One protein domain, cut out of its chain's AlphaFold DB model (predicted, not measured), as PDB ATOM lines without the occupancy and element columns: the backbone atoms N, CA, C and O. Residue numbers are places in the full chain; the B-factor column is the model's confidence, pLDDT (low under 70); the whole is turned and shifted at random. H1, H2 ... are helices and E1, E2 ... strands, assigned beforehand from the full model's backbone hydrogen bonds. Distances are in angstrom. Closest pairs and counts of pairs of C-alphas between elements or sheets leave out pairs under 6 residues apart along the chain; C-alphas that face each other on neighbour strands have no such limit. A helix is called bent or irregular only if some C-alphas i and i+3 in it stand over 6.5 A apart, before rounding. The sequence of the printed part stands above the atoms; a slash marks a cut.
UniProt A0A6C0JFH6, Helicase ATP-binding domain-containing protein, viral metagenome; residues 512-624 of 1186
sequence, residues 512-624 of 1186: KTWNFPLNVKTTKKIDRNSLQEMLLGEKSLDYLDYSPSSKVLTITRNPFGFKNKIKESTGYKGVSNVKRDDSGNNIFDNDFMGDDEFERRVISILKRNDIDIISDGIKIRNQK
ATOM      1  N   LYS A 512      34.914  37.947   6.383       92.62
ATOM      2  CA  LYS A 512      35.511  38.966   7.258       92.62
ATOM      3  C   LYS A 512      36.826  38.449   7.850       92.62
ATOM      4  O   LYS A 512      36.853  37.437   8.552       92.62
ATOM      5  N   THR A 513      37.909  39.141   7.515       94.19
ATOM      6  CA  THR A 513      39.288  38.721   7.770       94.19
ATOM      7  C   THR A 513      40.015  39.804   8.563       94.19
ATOM      8  O   THR A 513      40.104  40.944   8.108       94.19
ATOM      9  N   TRP A 514      40.547  39.451   9.733       94.38
ATOM     10  CA  TRP A 514      41.355  40.327  10.581       94.38
ATOM     11  C   TRP A 514      42.840  40.102  10.297       94.38
ATOM     12  O   TRP A 514      43.290  38.958  10.220       94.38
ATOM     13  N   ASN A 515      43.605  41.185  10.183       93.62
ATOM     14  CA  ASN A 515      45.055  41.153  10.024       93.62
ATOM     15  C   ASN A 515      45.701  41.875  11.207       93.62
ATOM     16  O   ASN A 515      45.592  43.095  11.327       93.62
ATOM     17  N   PHE A 516      46.361  41.111  12.076       92.56
ATOM     18  CA  PHE A 516      47.032  41.596  13.277       92.56
ATOM     19  C   PHE A 516      48.540  41.752  13.007       92.56
ATOM     20  O   PHE A 516      49.221  40.739  12.815       92.56
ATOM     21  N   PRO A 517      49.094  42.978  12.988       91.25
ATOM     22  CA  PRO A 517      50.541  43.188  12.943       91.25
ATOM     23  C   PRO A 517      51.169  42.870  14.308       91.25
ATOM     24  O   PRO A 517      50.896  43.545  15.306       91.25
ATOM     25  N   LEU A 518      52.009  41.833  14.355       89.00
ATOM     26  CA  LEU A 518      52.607  41.324  15.589       89.00
ATOM     27  C   LEU A 518      53.965  41.973  15.885       89.00
ATOM     28  O   LEU A 518      54.904  41.907  15.086       89.00
ATOM     29  N   ASN A 519      54.107  42.513  17.095       84.38
ATOM     30  CA  ASN A 519      55.389  42.900  17.667       84.38
ATOM     31  C   ASN A 519      55.915  41.771  18.565       84.38
ATOM     32  O   ASN A 519      55.679  41.731  19.774       84.38
ATOM     33  N   VAL A 520      56.603  40.818  17.939       78.00
ATOM     34  CA  VAL A 520      57.183  39.649  18.611       78.00
ATOM     35  C   VAL A 520      58.369  40.074  19.482       78.00
ATOM     36  O   VAL A 520      59.433  40.400  18.956       78.00
ATOM     37  N   LYS A 521      58.182  40.040  20.807       71.25
ATOM     38  CA  LYS A 521      59.226  40.301  21.816       71.25
ATOM     39  C   LYS A 521      59.934  39.033  22.310       71.25
ATOM     40  O   LYS A 521      60.934  39.125  23.017       71.25
ATOM     41  N   THR A 522      59.424  37.852  21.963       70.19
ATOM     42  CA  THR A 522      59.944  36.563  22.430       70.19
ATOM     43  C   THR A 522      61.203  36.124  21.683       70.19
ATOM     44  O   THR A 522      61.383  36.382  20.496       70.19
ATOM     45  N   THR A 523      62.068  35.380  22.377       64.88
ATOM     46  CA  THR A 523      63.249  34.710  21.795       64.88
ATOM     47  C   THR A 523      62.916  33.380  21.110       64.88
ATOM     48  O   THR A 523      63.756  32.809  20.416       64.88
ATOM     49  N   LYS A 524      61.692  32.865  21.293       73.12
ATOM     50  CA  LYS A 524      61.207  31.638  20.648       73.12
ATOM     51  C   LYS A 524      60.807  31.929  19.201       73.12
ATOM     52  O   LYS A 524      60.133  32.914  18.921       73.12
ATOM     53  N   LYS A 525      61.168  31.034  18.278       77.12
ATOM     54  CA  LYS A 525      60.736  31.114  16.876       77.12
ATOM     55  C   LYS A 525      59.216  30.941  16.793       77.12
ATOM     56  O   LYS A 525      58.721  29.838  17.001       77.12
ATOM     57  N   ILE A 526      58.502  32.006  16.440       81.81
ATOM     58  CA  ILE A 526      57.062  31.948  16.163       81.81
ATOM     59  C   ILE A 526      56.825  31.476  14.726       81.81
ATOM     60  O   ILE A 526      57.349  32.051  13.769       81.81
ATOM     61  N   ASP A 527      55.998  30.445  14.588       84.94
ATOM     62  CA  ASP A 527      55.436  29.977  13.325       84.94
ATOM     63  C   ASP A 527      53.923  29.704  13.430       84.94
ATOM     64  O   ASP A 527      53.308  29.843  14.492       84.94
ATOM     65  N   ARG A 528      53.309  29.318  12.306       86.12
ATOM     66  CA  ARG A 528      51.868  29.050  12.210       86.12
ATOM     67  C   ARG A 528      51.377  27.998  13.212       86.12
ATOM     68  O   ARG A 528      50.274  28.151  13.727       86.12
ATOM     69  N   ASN A 529      52.171  26.964  13.498       85.81
ATOM     70  CA  ASN A 529      51.765  25.890  14.406       85.81
ATOM     71  C   ASN A 529      51.737  26.408  15.847       85.81
ATOM     72  O   ASN A 529      50.726  26.252  16.525       85.81
ATOM     73  N   SER A 530      52.784  27.129  16.265       86.25
ATOM     74  CA  SER A 530      52.842  27.726  17.607       86.25
ATOM     75  C   SER A 530      51.677  28.691  17.884       86.25
ATOM     76  O   SER A 530      51.077  28.646  18.955       86.25
ATOM     77  N   LEU A 531      51.279  29.507  16.898       87.31
ATOM     78  CA  LEU A 531      50.121  30.403  17.017       87.31
ATOM     79  C   LEU A 531      48.785  29.644  17.028       87.31
ATOM     80  O   LEU A 531      47.856  30.054  17.722       87.31
ATOM     81  N   GLN A 532      48.684  28.533  16.291       86.12
ATOM     82  CA  GLN A 532      47.500  27.671  16.289       86.12
ATOM     83  C   GLN A 532      47.314  26.939  17.628       86.12
ATOM     84  O   GLN A 532      46.178  26.760  18.058       86.12
ATOM     85  N   GLU A 533      48.401  26.551  18.299       85.31
ATOM     86  CA  GLU A 533      48.368  25.982  19.654       85.31
ATOM     87  C   GLU A 533      47.970  27.040  20.695       85.31
ATOM     88  O   GLU A 533      47.052  26.806  21.480       85.31
ATOM     89  N   MET A 534      48.570  28.239  20.653       86.69
ATOM     90  CA  MET A 534      48.227  29.350  21.559       86.69
ATOM     91  C   MET A 534      46.750  29.765  21.470       86.69
ATOM     92  O   MET A 534      46.118  30.039  22.490       86.69
ATOM     93  N   LEU A 535      46.190  29.821  20.258       87.12
ATOM     94  CA  LEU A 535      44.809  30.256  20.015       87.12
ATOM     95  C   LEU A 535      43.780  29.111  20.047       87.12
ATOM     96  O   LEU A 535      42.593  29.365  19.851       87.12
ATOM     97  N   LEU A 536      44.186  27.873  20.365       83.50
ATOM     98  CA  LEU A 536      43.300  26.698  20.417       83.50
ATOM     99  C   LEU A 536      42.155  26.836  21.443       83.50
ATOM    100  O   LEU A 536      41.102  26.215  21.289       83.50
ATOM    101  N   GLY A 537      42.335  27.684  22.461       80.00
ATOM    102  CA  GLY A 537      41.293  28.031  23.431       80.00
ATOM    103  C   GLY A 537      40.161  28.906  22.875       80.00
ATOM    104  O   GLY A 537      39.055  28.868  23.419       80.00
ATOM    105  N   GLU A 538      40.386  29.663  21.792       88.19
ATOM    106  CA  GLU A 538      39.353  30.507  21.180       88.19
ATOM    107  C   GLU A 538      38.518  29.700  20.175       88.19
ATOM    108  O   GLU A 538      38.810  29.602  18.981       88.19
ATOM    109  N   LYS A 539      37.440  29.095  20.681       87.25
ATOM    110  CA  LYS A 539      36.564  28.196  19.915       87.25
ATOM    111  C   LYS A 539      35.812  28.896  18.774       87.25
ATOM    112  O   LYS A 539      35.259  28.202  17.924       87.25
ATOM    113  N   SER A 540      35.783  30.225  18.711       88.50
ATOM    114  CA  SER A 540      35.204  30.978  17.592       88.50
ATOM    115  C   SER A 540      36.134  31.112  16.374       88.50
ATOM    116  O   SER A 540      35.678  31.580  15.334       88.50
ATOM    117  N   LEU A 541      37.404  30.702  16.458       90.94
ATOM    118  CA  LEU A 541      38.388  30.778  15.368       90.94
ATOM    119  C   LEU A 541      38.078  29.803  14.207       90.94
ATOM    120  O   LEU A 541      37.879  28.615  14.451       90.94
ATOM    121  N   ASP A 542      38.103  30.264  12.949       91.44
ATOM    122  CA  ASP A 542      37.931  29.410  11.751       91.44
ATOM    123  C   ASP A 542      39.257  29.174  11.004       91.44
ATOM    124  O   ASP A 542      39.758  28.046  10.979       91.44
ATOM    125  N   TYR A 543      39.824  30.226  10.406       92.44
ATOM    126  CA  TYR A 543      41.101  30.214   9.687       92.44
ATOM    127  C   TYR A 543      42.176  30.934  10.500       92.44
ATOM    128  O   TYR A 543      41.918  31.974  11.108       92.44
ATOM    129  N   LEU A 544      43.398  30.404  10.451       92.88
ATOM    130  CA  LEU A 544      44.604  31.037  10.975       92.88
ATOM    131  C   LEU A 544      45.758  30.791  10.009       92.88
ATOM    132  O   LEU A 544      46.006  29.645   9.619       92.88
ATOM    133  N   ASP A 545      46.482  31.854   9.671       91.75
ATOM    134  CA  ASP A 545      47.747  31.804   8.943       91.75
ATOM    135  C   ASP A 545      48.672  32.945   9.382       91.75
ATOM    136  O   ASP A 545      48.212  33.960   9.909       91.75
ATOM    137  N   TYR A 546      49.979  32.783   9.195       91.88
ATOM    138  CA  TYR A 546      50.974  33.746   9.669       91.88
ATOM    139  C   TYR A 546      52.119  33.892   8.674       91.88
ATOM    140  O   TYR A 546      52.720  32.903   8.259       91.88
ATOM    141  N   SER A 547      52.444  35.140   8.338       89.75
ATOM    142  CA  SER A 547      53.553  35.505   7.459       89.75
ATOM    143  C   SER A 547      54.741  36.010   8.292       89.75
ATOM    144  O   SER A 547      54.696  37.142   8.782       89.75
ATOM    145  N   PRO A 548      55.837  35.236   8.447       84.88
ATOM    146  CA  PRO A 548      56.982  35.662   9.255       84.88
ATOM    147  C   PRO A 548      57.755  36.849   8.664       84.88
ATOM    148  O   PRO A 548      58.450  37.546   9.399       84.88
ATOM    149  N   SER A 549      57.649  37.087   7.351       86.06
ATOM    150  CA  SER A 549      58.335  38.185   6.655       86.06
ATOM    151  C   SER A 549      57.652  39.537   6.864       86.06
ATOM    152  O   SER A 549      58.339  40.536   7.054       86.06
ATOM    153  N   SER A 550      56.315  39.575   6.877       85.88
ATOM    154  CA  SER A 550      55.535  40.786   7.179       85.88
ATOM    155  C   SER A 550      55.103  40.895   8.647       85.88
ATOM    156  O   SER A 550      54.585  41.934   9.045       85.88
ATOM    157  N   LYS A 551      55.311  39.841   9.451       89.00
ATOM    158  CA  LYS A 551      54.845  39.697  10.846       89.00
ATOM    159  C   LYS A 551      53.329  39.877  11.018       89.00
ATOM    160  O   LYS A 551      52.864  40.265  12.089       89.00
ATOM    161  N   VAL A 552      52.549  39.585   9.977       91.19
ATOM    162  CA  VAL A 552      51.080  39.670  10.011       91.19
ATOM    163  C   VAL A 552      50.479  38.296  10.291       91.19
ATOM    164  O   VAL A 552      50.789  37.320   9.604       91.19
ATOM    165  N   LEU A 553      49.603  38.247  11.293       93.25
ATOM    166  CA  LEU A 553      48.723  37.126  11.617       93.25
ATOM    167  C   LEU A 553      47.337  37.389  11.015       93.25
ATOM    168  O   LEU A 553      46.687  38.377  11.356       93.25
ATOM    169  N   THR A 554      46.893  36.504  10.125       94.12
ATOM    170  CA  THR A 554      45.623  36.612   9.397       94.12
ATOM    171  C   THR A 554      44.625  35.591   9.940       94.12
ATOM    172  O   THR A 554      44.901  34.390   9.965       94.12
ATOM    173  N   ILE A 555      43.459  36.073  10.380       94.69
ATOM    174  CA  ILE A 555      42.451  35.307  11.127       94.69
ATOM    175  C   ILE A 555      41.045  35.503  10.534       94.69
ATOM    176  O   ILE A 555      40.672  36.616  10.163       94.69
ATOM    177  N   THR A 556      40.234  34.439  10.518       93.81
ATOM    178  CA  THR A 556      38.768  34.515  10.329       93.81
ATOM    179  C   THR A 556      38.026  33.908  11.524       93.81
ATOM    180  O   THR A 556      38.578  33.114  12.294       93.81
ATOM    181  N   ARG A 557      36.747  34.267  11.672       91.38
ATOM    182  CA  ARG A 557      35.836  33.723  12.689       91.38
ATOM    183  C   ARG A 557      34.837  32.747  12.056       91.38
ATOM    184  O   ARG A 557      34.426  32.933  10.911       91.38
ATOM    185  N   ASN A 558      34.410  31.753  12.829       91.00
ATOM    186  CA  ASN A 558      33.285  30.873  12.522       91.00
ATOM    187  C   ASN A 558      31.970  31.653  12.275       91.00
ATOM    188  O   ASN A 558      31.840  32.811  12.697       91.00
ATOM    189  N   PRO A 559      30.966  31.019  11.631       89.31
ATOM    190  CA  PRO A 559      29.622  31.576  11.486       89.31
ATOM    191  C   PRO A 559      28.976  31.948  12.828       89.31
ATOM    192  O   PRO A 559      29.333  31.431  13.885       89.31
ATOM    193  N   PHE A 560      27.993  32.849  12.787       86.00
ATOM    194  CA  PHE A 560      27.339  33.380  13.985       86.00
ATOM    195  C   PHE A 560      26.745  32.265  14.869       86.00
ATOM    196  O   PHE A 560      25.920  31.480  14.407       86.00
ATOM    197  N   GLY A 561      27.177  32.200  16.134       85.56
ATOM    198  CA  GLY A 561      26.776  31.168  17.102       85.56
ATOM    199  C   GLY A 561      27.550  29.843  17.029       85.56
ATOM    200  O   GLY A 561      27.352  28.993  17.892       85.56
ATOM    201  N   PHE A 562      28.446  29.644  16.055       89.62
ATOM    202  CA  PHE A 562      29.179  28.382  15.885       89.62
ATOM    203  C   PHE A 562      30.550  28.388  16.572       89.62
ATOM    204  O   PHE A 562      31.359  29.301  16.396       89.62
ATOM    205  N   LYS A 563      30.823  27.328  17.339       90.81
ATOM    206  CA  LYS A 563      32.058  27.120  18.109       90.81
ATOM    207  C   LYS A 563      32.677  25.759  17.775       90.81
ATOM    208  O   LYS A 563      31.966  24.773  17.579       90.81
ATOM    209  N   ASN A 564      34.004  25.700  17.710       90.38
ATOM    210  CA  ASN A 564      34.778  24.497  17.399       90.38
ATOM    211  C   ASN A 564      34.565  23.395  18.451       90.38
ATOM    212  O   ASN A 564      34.760  23.630  19.647       90.38
ATOM    213  N   LYS A 565      34.275  22.166  18.000       88.00
ATOM    214  CA  LYS A 565      34.475  20.947  18.796       88.00
ATOM    215  C   LYS A 565      35.863  20.379  18.469       88.00
ATOM    216  O   LYS A 565      36.191  20.102  17.315       88.00
ATOM    217  N   ILE A 566      36.690  20.223  19.500       83.69
ATOM    218  CA  ILE A 566      38.051  19.672  19.436       83.69
ATOM    219  C   ILE A 566      38.126  18.543  20.470       83.69
ATOM    220  O   ILE A 566      37.623  18.706  21.581       83.69
ATOM    221  N   LYS A 567      38.723  17.404  20.108       78.19
ATOM    222  CA  LYS A 567      39.033  16.293  21.025       78.19
ATOM    223  C   LYS A 567      40.543  16.080  21.040       78.19
ATOM    224  O   LYS A 567      41.132  15.947  19.973       78.19
ATOM    225  N   GLU A 568      41.155  15.996  22.215       66.62
ATOM    226  CA  GLU A 568      42.620  15.906  22.380       66.62
ATOM    227  C   GLU A 568      43.246  14.771  21.550       66.62
ATOM    228  O   GLU A 568      44.242  14.975  20.865       66.62
ATOM    229  N   SER A 569      42.592  13.606  21.504       60.50
ATOM    230  CA  SER A 569      43.055  12.422  20.767       60.50
ATOM    231  C   SER A 569      42.843  12.451  19.246       60.50
ATOM    232  O   SER A 569      43.411  11.621  18.544       60.50
ATOM    233  N   THR A 570      41.998  13.344  18.706       65.94
ATOM    234  CA  THR A 570      41.612  13.332  17.271       65.94
ATOM    235  C   THR A 570      41.514  14.718  16.615       65.94
ATOM    236  O   THR A 570      41.092  14.834  15.460       65.94
ATOM    237  N   GLY A 571      41.929  15.772  17.318       79.06
ATOM    238  CA  GLY A 571      41.963  17.147  16.834       79.06
ATOM    239  C   GLY A 571      40.580  17.746  16.561       79.06
ATOM    240  O   GLY A 571      39.614  17.525  17.295       79.06
ATOM    241  N   TYR A 572      40.502  18.556  15.505       84.56
ATOM    242  CA  TYR A 572      39.286  19.251  15.081       84.56
ATOM    243  C   TYR A 572      38.207  18.278  14.573       84.56
ATOM    244  O   TYR A 572      38.463  17.431  13.709       84.56
ATOM    245  N   LYS A 573      36.986  18.436  15.095       86.81
ATOM    246  CA  LYS A 573      35.804  17.605  14.817       86.81
ATOM    247  C   LYS A 573      34.603  18.431  14.322       86.81
ATOM    248  O   LYS A 573      33.455  18.051  14.532       86.81
ATOM    249  N   GLY A 574      34.869  19.559  13.660       89.44
ATOM    250  CA  GLY A 574      33.842  20.464  13.140       89.44
ATOM    251  C   GLY A 574      33.390  21.525  14.149       89.44
ATOM    252  O   GLY A 574      34.069  21.811  15.138       89.44
ATOM    253  N   VAL A 575      32.229  22.122  13.883       91.12
ATOM    254  CA  VAL A 575      31.597  23.178  14.685       91.12
ATOM    255  C   VAL A 575      30.205  22.773  15.174       91.12
ATOM    256  O   VAL A 575      29.535  21.937  14.569       91.12
ATOM    257  N   SER A 576      29.768  23.392  16.270       90.94
ATOM    258  CA  SER A 576      28.439  23.244  16.875       90.94
ATOM    259  C   SER A 576      27.904  24.609  17.309       90.94
ATOM    260  O   SER A 576      28.685  25.451  17.757       90.94
ATOM    261  N   ASN A 577      26.588  24.810  17.225       87.75
ATOM    262  CA  ASN A 577      25.861  25.904  17.883       87.75
ATOM    263  C   ASN A 577      24.935  25.409  19.013       87.75
ATOM    264  O   ASN A 577      24.086  26.161  19.487       87.75
ATOM    265  N   VAL A 578      25.097  24.155  19.451       83.81
ATOM    266  CA  VAL A 578      24.402  23.572  20.608       83.81
ATOM    267  C   VAL A 578      25.369  23.183  21.731       83.81
ATOM    268  O   VAL A 578      26.494  22.725  21.483       83.81
ATOM    269  N   LYS A 579      24.891  23.357  22.966       79.56
ATOM    270  CA  LYS A 579      25.436  22.842  24.232       79.56
ATOM    271  C   LYS A 579      24.524  21.714  24.732       79.56
ATOM    272  O   LYS A 579      23.359  21.669  24.353       79.56
ATOM    273  N   ARG A 580      25.034  20.831  25.595       76.25
ATOM    274  CA  ARG A 580      24.178  19.904  26.356       76.25
ATOM    275  C   ARG A 580      23.758  20.553  27.670       76.25
ATOM    276  O   ARG A 580      24.577  21.249  28.269       76.25
ATOM    277  N   ASP A 581      22.505  20.355  28.063       73.25
ATOM    278  CA  ASP A 581      22.000  20.702  29.393       73.25
ATOM    279  C   ASP A 581      22.348  19.616  30.429       73.25
ATOM    280  O   ASP A 581      22.898  18.564  30.091       73.25
ATOM    281  N   ASP A 582      22.004  19.864  31.694       69.44
ATOM    282  CA  ASP A 582      22.252  18.935  32.807       69.44
ATOM    283  C   ASP A 582      21.420  17.636  32.714       69.44
ATOM    284  O   ASP A 582      21.678  16.675  33.435       69.44
ATOM    285  N   SER A 583      20.438  17.582  31.803       63.50
ATOM    286  CA  SER A 583      19.641  16.392  31.462       63.50
ATOM    287  C   SER A 583      20.154  15.669  30.201       63.50
ATOM    288  O   SER A 583      19.588  14.655  29.797       63.50
ATOM    289  N   GLY A 584      21.224  16.169  29.573       62.28
ATOM    290  CA  GLY A 584      21.842  15.621  28.366       62.28
ATOM    291  C   GLY A 584      21.243  16.091  27.030       62.28
ATOM    292  O   GLY A 584      21.768  15.705  25.981       62.28
ATOM    293  N   ASN A 585      20.202  16.930  27.024       65.81
ATOM    294  CA  ASN A 585      19.564  17.419  25.797       65.81
ATOM    295  C   ASN A 585      20.389  18.525  25.129       65.81
ATOM    296  O   ASN A 585      21.015  19.345  25.795       65.81
ATOM    297  N   ASN A 586      20.346  18.601  23.796       68.38
ATOM    298  CA  ASN A 586      21.021  19.658  23.040       68.38
ATOM    299  C   ASN A 586      20.175  20.948  22.996       68.38
ATOM    300  O   ASN A 586      19.191  21.017  22.259       68.38
ATOM    301  N   ILE A 587      20.600  21.985  23.724       74.94
ATOM    302  CA  ILE A 587      20.023  23.341  23.718       74.94
ATOM    303  C   ILE A 587      20.910  24.280  22.880       74.94
ATOM    304  O   ILE A 587      22.135  24.136  22.849       74.94
ATOM    305  N   PHE A 588      20.312  25.258  22.190       76.62
ATOM    306  CA  PHE A 588      21.053  26.285  21.447       76.62
ATOM    307  C   PHE A 588      21.956  27.133  22.354       76.62
ATOM    308  O   PHE A 588      21.553  27.585  23.425       76.62
ATOM    309  N   ASP A 589      23.180  27.387  21.894       76.19
ATOM    310  CA  ASP A 589      24.139  28.214  22.612       76.19
ATOM    311  C   ASP A 589      23.916  29.712  22.345       76.19
ATOM    312  O   ASP A 589      24.398  30.264  21.357       76.19
ATOM    313  N   ASN A 590      23.210  30.373  23.265       69.25
ATOM    314  CA  ASN A 590      22.902  31.808  23.200       69.25
ATOM    315  C   ASN A 590      24.070  32.736  23.623       69.25
ATOM    316  O   ASN A 590      23.902  33.954  23.675       69.25
ATOM    317  N   ASP A 591      25.254  32.193  23.930       69.50
ATOM    318  CA  ASP A 591      26.486  32.956  24.198       69.50
ATOM    319  C   ASP A 591      27.085  33.473  22.870       69.50
ATOM    320  O   ASP A 591      27.954  32.838  22.257       69.50
ATOM    321  N   PHE A 592      26.557  34.599  22.380       72.12
ATOM    322  CA  PHE A 592      26.938  35.221  21.107       72.12
ATOM    323  C   PHE A 592      28.026  36.289  21.280       72.12
ATOM    324  O   PHE A 592      27.795  37.340  21.872       72.12
ATOM    325  N   MET A 593      29.194  36.050  20.681       77.88
ATOM    326  CA  MET A 593      30.357  36.935  20.765       77.88
ATOM    327  C   MET A 593      30.331  38.051  19.707       77.88
ATOM    328  O   MET A 593      30.162  37.785  18.512       77.88
ATOM    329  N   GLY A 594      30.565  39.295  20.135       81.94
ATOM    330  CA  GLY A 594      30.698  40.453  19.240       81.94
ATOM    331  C   GLY A 594      31.999  40.460  18.421       81.94
ATOM    332  O   GLY A 594      32.942  39.726  18.708       81.94
ATOM    333  N   ASP A 595      32.080  41.321  17.400       85.50
ATOM    334  CA  ASP A 595      33.309  41.498  16.604       85.50
ATOM    335  C   ASP A 595      34.440  42.113  17.454       85.50
ATOM    336  O   ASP A 595      35.545  41.574  17.485       85.50
ATOM    337  N   ASP A 596      34.139  43.167  18.219       86.50
ATOM    338  CA  ASP A 596      35.097  43.817  19.129       86.50
ATOM    339  C   ASP A 596      35.498  42.909  20.297       86.50
ATOM    340  O   ASP A 596      36.601  43.003  20.830       86.50
ATOM    341  N   GLU A 597      34.593  42.029  20.724       87.88
ATOM    342  CA  GLU A 597      34.855  41.086  21.806       87.88
ATOM    343  C   GLU A 597      35.794  39.967  21.342       87.88
ATOM    344  O   GLU A 597      36.758  39.651  22.038       87.88
ATOM    345  N   PHE A 598      35.575  39.437  20.134       88.81
ATOM    346  CA  PHE A 598      36.489  38.503  19.475       88.81
ATOM    347  C   PHE A 598      37.888  39.116  19.311       88.81
ATOM    348  O   PHE A 598      38.882  38.492  19.681       88.81
ATOM    349  N   GLU A 599      37.969  40.371  18.858       89.62
ATOM    350  CA  GLU A 599      39.231  41.113  18.761       89.62
ATOM    351  C   GLU A 599      39.929  41.240  20.129       89.62
ATOM    352  O   GLU A 599      41.103  40.886  20.262       89.62
ATOM    353  N   ARG A 600      39.202  41.640  21.184       89.25
ATOM    354  CA  ARG A 600      39.735  41.724  22.560       89.25
ATOM    355  C   ARG A 600      40.202  40.370  23.102       89.25
ATOM    356  O   ARG A 600      41.243  40.321  23.758       89.25
ATOM    357  N   ARG A 601      39.476  39.275  22.840       88.88
ATOM    358  CA  ARG A 601      39.858  37.916  23.271       88.88
ATOM    359  C   ARG A 601      41.146  37.458  22.585       88.88
ATOM    360  O   ARG A 601      42.074  37.051  23.283       88.88
ATOM    361  N   VAL A 602      41.257  37.619  21.264       90.12
ATOM    362  CA  VAL A 602      42.478  37.298  20.497       90.12
ATOM    363  C   VAL A 602      43.676  38.121  20.991       90.12
ATOM    364  O   VAL A 602      44.726  37.548  21.293       90.12
ATOM    365  N   ILE A 603      43.512  39.436  21.183       90.06
ATOM    366  CA  ILE A 603      44.556  40.311  21.751       90.06
ATOM    367  C   ILE A 603      44.963  39.851  23.162       90.06
ATOM    368  O   ILE A 603      46.151  39.818  23.486       90.06
ATOM    369  N   SER A 604      44.001  39.465  24.006       89.88
ATOM    370  CA  SER A 604      44.253  39.009  25.379       89.88
ATOM    371  C   SER A 604      44.999  37.670  25.452       89.88
ATOM    372  O   SER A 604      45.774  37.460  26.386       89.88
ATOM    373  N   ILE A 605      44.786  36.765  24.493       89.19
ATOM    374  CA  ILE A 605      45.513  35.487  24.405       89.19
ATOM    375  C   ILE A 605      46.948  35.720  23.919       89.19
ATOM    376  O   ILE A 605      47.888  35.190  24.510       89.19
ATOM    377  N   LEU A 606      47.139  36.554  22.893       88.81
ATOM    378  CA  LEU A 606      48.465  36.848  22.338       88.81
ATOM    379  C   LEU A 606      49.350  37.605  23.344       88.81
ATOM    380  O   LEU A 606      50.485  37.194  23.584       88.81
ATOM    381  N   LYS A 607      48.804  38.605  24.053       87.88
ATOM    382  CA  LYS A 607      49.532  39.310  25.126       87.88
ATOM    383  C   LYS A 607      49.917  38.413  26.305       87.88
ATOM    384  O   LYS A 607      50.959  38.633  26.909       87.88
ATOM    385  N   ARG A 608      49.130  37.372  26.605       87.25
ATOM    386  CA  ARG A 608      49.473  36.341  27.610       87.25
ATOM    387  C   ARG A 608      50.615  35.404  27.185       87.25
ATOM    388  O   ARG A 608      51.059  34.608  28.001       87.25
ATOM    389  N   ASN A 609      51.081  35.499  25.939       84.94
ATOM    390  CA  ASN A 609      52.197  34.733  25.379       84.94
ATOM    391  C   ASN A 609      53.360  35.650  24.932       84.94
ATOM    392  O   ASN A 609      54.125  35.285  24.040       84.94
ATOM    393  N   ASP A 610      53.473  36.852  25.519       83.50
ATOM    394  CA  ASP A 610      54.491  37.875  25.215       83.50
ATOM    395  C   ASP A 610      54.505  38.363  23.745       83.50
ATOM    396  O   ASP A 610      55.515  38.853  23.224       83.50
ATOM    397  N   ILE A 611      53.359  38.257  23.062       85.06
ATOM    398  CA  ILE A 611      53.142  38.771  21.706       85.06
ATOM    399  C   ILE A 611      52.322  40.058  21.802       85.06
ATOM    400  O   ILE A 611      51.105  40.031  22.001       85.06
ATOM    401  N   ASP A 612      52.988  41.199  21.628       83.88
ATOM    402  CA  ASP A 612      52.304  42.483  21.495       83.88
ATOM    403  C   ASP A 612      51.737  42.674  20.083       83.88
ATOM    404  O   ASP A 612      52.194  42.082  19.102       83.88
ATOM    405  N   ILE A 613      50.735  43.544  19.979       83.75
ATOM    406  CA  ILE A 613      50.032  43.876  18.737       83.75
ATOM    407  C   ILE A 613      50.022  45.393  18.601       83.75
ATOM    408  O   ILE A 613      49.763  46.101  19.577       83.75
ATOM    409  N   ILE A 614      50.277  45.895  17.392       82.88
ATOM    410  CA  ILE A 614      50.128  47.322  17.086       82.88
ATOM    411  C   ILE A 614      48.634  47.576  16.841       82.88
ATOM    412  O   ILE A 614      48.148  47.358  15.732       82.88
ATOM    413  N   SER A 615      47.905  47.975  17.890       77.25
ATOM    414  CA  SER A 615      46.437  48.123  17.892       77.25
ATOM    415  C   SER A 615      45.911  48.956  16.719       77.25
ATOM    416  O   SER A 615      44.967  48.552  16.045       77.25
ATOM    417  N   ASP A 616      46.570  50.081  16.441       78.25
ATOM    418  CA  ASP A 616      46.166  51.035  15.401       78.25
ATOM    419  C   ASP A 616      46.475  50.531  13.981       78.25
ATOM    420  O   ASP A 616      46.025  51.105  12.997       78.25
ATOM    421  N   GLY A 617      47.240  49.438  13.863       82.38
ATOM    422  CA  GLY A 617      47.560  48.772  12.603       82.38
ATOM    423  C   GLY A 617      46.706  47.535  12.305       82.38
ATOM    424  O   GLY A 617      47.003  46.839  11.334       82.38
ATOM    425  N   ILE A 618      45.693  47.218  13.120       89.00
ATOM    426  CA  ILE A 618      44.789  46.078  12.885       89.00
ATOM    427  C   ILE A 618      43.889  46.388  11.683       89.00
ATOM    428  O   ILE A 618      43.066  47.300  11.746       89.00
ATOM    429  N   LYS A 619      44.014  45.609  10.598       92.06
ATOM    430  CA  LYS A 619      43.256  45.842   9.352       92.06
ATOM    431  C   LYS A 619      42.239  44.743   9.094       92.06
ATOM    432  O   LYS A 619      42.594  43.583   8.871       92.06
ATOM    433  N   ILE A 620      40.971  45.129   9.086       92.62
ATOM    434  CA  ILE A 620      39.832  44.265   8.791       92.62
ATOM    435  C   ILE A 620      39.491  44.410   7.305       92.62
ATOM    436  O   ILE A 620      39.354  45.523   6.801       92.62
ATOM    437  N   ARG A 621      39.349  43.289   6.591       92.00
ATOM    438  CA  ARG A 621      38.953  43.264   5.173       92.00
ATOM    439  C   ARG A 621      37.798  42.300   4.930       92.00
ATOM    440  O   ARG A 621      37.791  41.179   5.446       92.00
ATOM    441  N   ASN A 622      36.838  42.736   4.121       92.31
ATOM    442  CA  ASN A 622      35.644  41.976   3.760       92.31
ATOM    443  C   ASN A 622      35.885  41.209   2.453       92.31
ATOM    444  O   ASN A 622      35.509  41.639   1.365       92.31
ATOM    445  N   GLN A 623      36.568  40.066   2.560       93.38
ATOM    446  CA  GLN A 623      37.008  39.299   1.392       93.38
ATOM    447  C   GLN A 623      35.841  38.616   0.664       93.38
ATOM    448  O   GLN A 623      34.872  38.175   1.289       93.38
ATOM    449  N   LYS A 624      35.940  38.511  -0.665       94.19
ATOM    450  CA  LYS A 624      34.904  37.918  -1.533       94.19
ATOM    451  C   LYS A 624      35.188  36.440  -1.845       94.19
ATOM    452  O   LYS A 624      36.334  35.979  -1.819       94.19
TER     453      LYS A 624
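What this domain is: This is residues 512 to 624 of the 1186 residues of the protein "Helicase ATP-binding domain-containing protein" of viral metagenome (UniProt A0A6C0JFH6). A strongly twisted sheet of five strands, E1, E2, E3, E8 and E9, has two helices, H1 and H2, packed on it and touching each other. Beyond one end of this body two small hairpins follow in turn, first E4 with E5, then E6 with E7 at the far end of the long axis. The 113 printed residues hold two named helices and nine named strands, in the order E1 H1 E2 E3 E4 E5 E6 E7 H2 E8 E9. The neighbour strands are antiparallel, and the class is mixed, helices and strands. The whole is compact, with a radius of gyration of the C-alphas of 15.4 A, and only just elongated, with spans of 49 by 32 by 26 A.

Where its parts are: The largest sheet holds E1, residues 512 to 520, 24.5 A long from C-alpha 512 at (35.511, 38.966, 7.258); E2, residues 541 to 547, 17.7 A; E3, residues 552 to 557, 16.6 A; E8, residues 611 to 613; and E9, residues 619 to 623, 12.1 A, ending with C-alpha 623 at (37.008, 39.299, 1.392). H1 is residues 528 to 537, 15.5 A, and H2 residues 595 to 607, 18.5 A. E4 is residues 563 to 567, 13.2 A, and E5 residues 571 to 576, 14.8 A. E6 is residues 578 to 580 and E7 residues 586 to 588, with C-alpha 586 at (21.021, 19.658, 23.040).

How they stand to each other: E3 lies on one side of E1, with N 514 and O 555 at 2.9 A; E8 and E9 lie on the other side, with N 519 and O 612 at 2.8 A and N 513 and O 621 at 2.9 A. E2 and E3 form a hairpin, with N 545 and O 554 at 3.0 A. H2 is on this sheet at a height of 7.4 A, over E3 and slantwise to it at 49 degrees on the local plane. H1 is on it at a height of 8.6 A, over E2 and along it at 27 degrees on the local plane, only just short of slantwise. H1 and H2 touch, H2 with residues 602 to 606 alone, at a steep tilt of 63 degrees, opposite ways; their closest C-alphas, of Leu 535 and Ile 605, are 6.9 A apart. In the hairpin E4 and E5, N 565 and O 574 are 2.9 A apart; in the hairpin E6 and E7, N 587 and O 579 are 2.8 A apart. E5 and E6 meet only through their link. In H2 every O i to N i+4 pair is within hydrogen-bond range, in H1 5 of 6; H1 is irregular, with C-alphas 534 and 537 7.3 A apart.

The domain as a whole: The two C-alphas farthest apart, of Ser 549 and Ser 583, are 50.9 A apart. The printed part has no cut and no long link. Mean pLDDT of the printed part is 84.4; it is under 70 at residues 523, 568 to 570, 582 to 586 and 590 to 591.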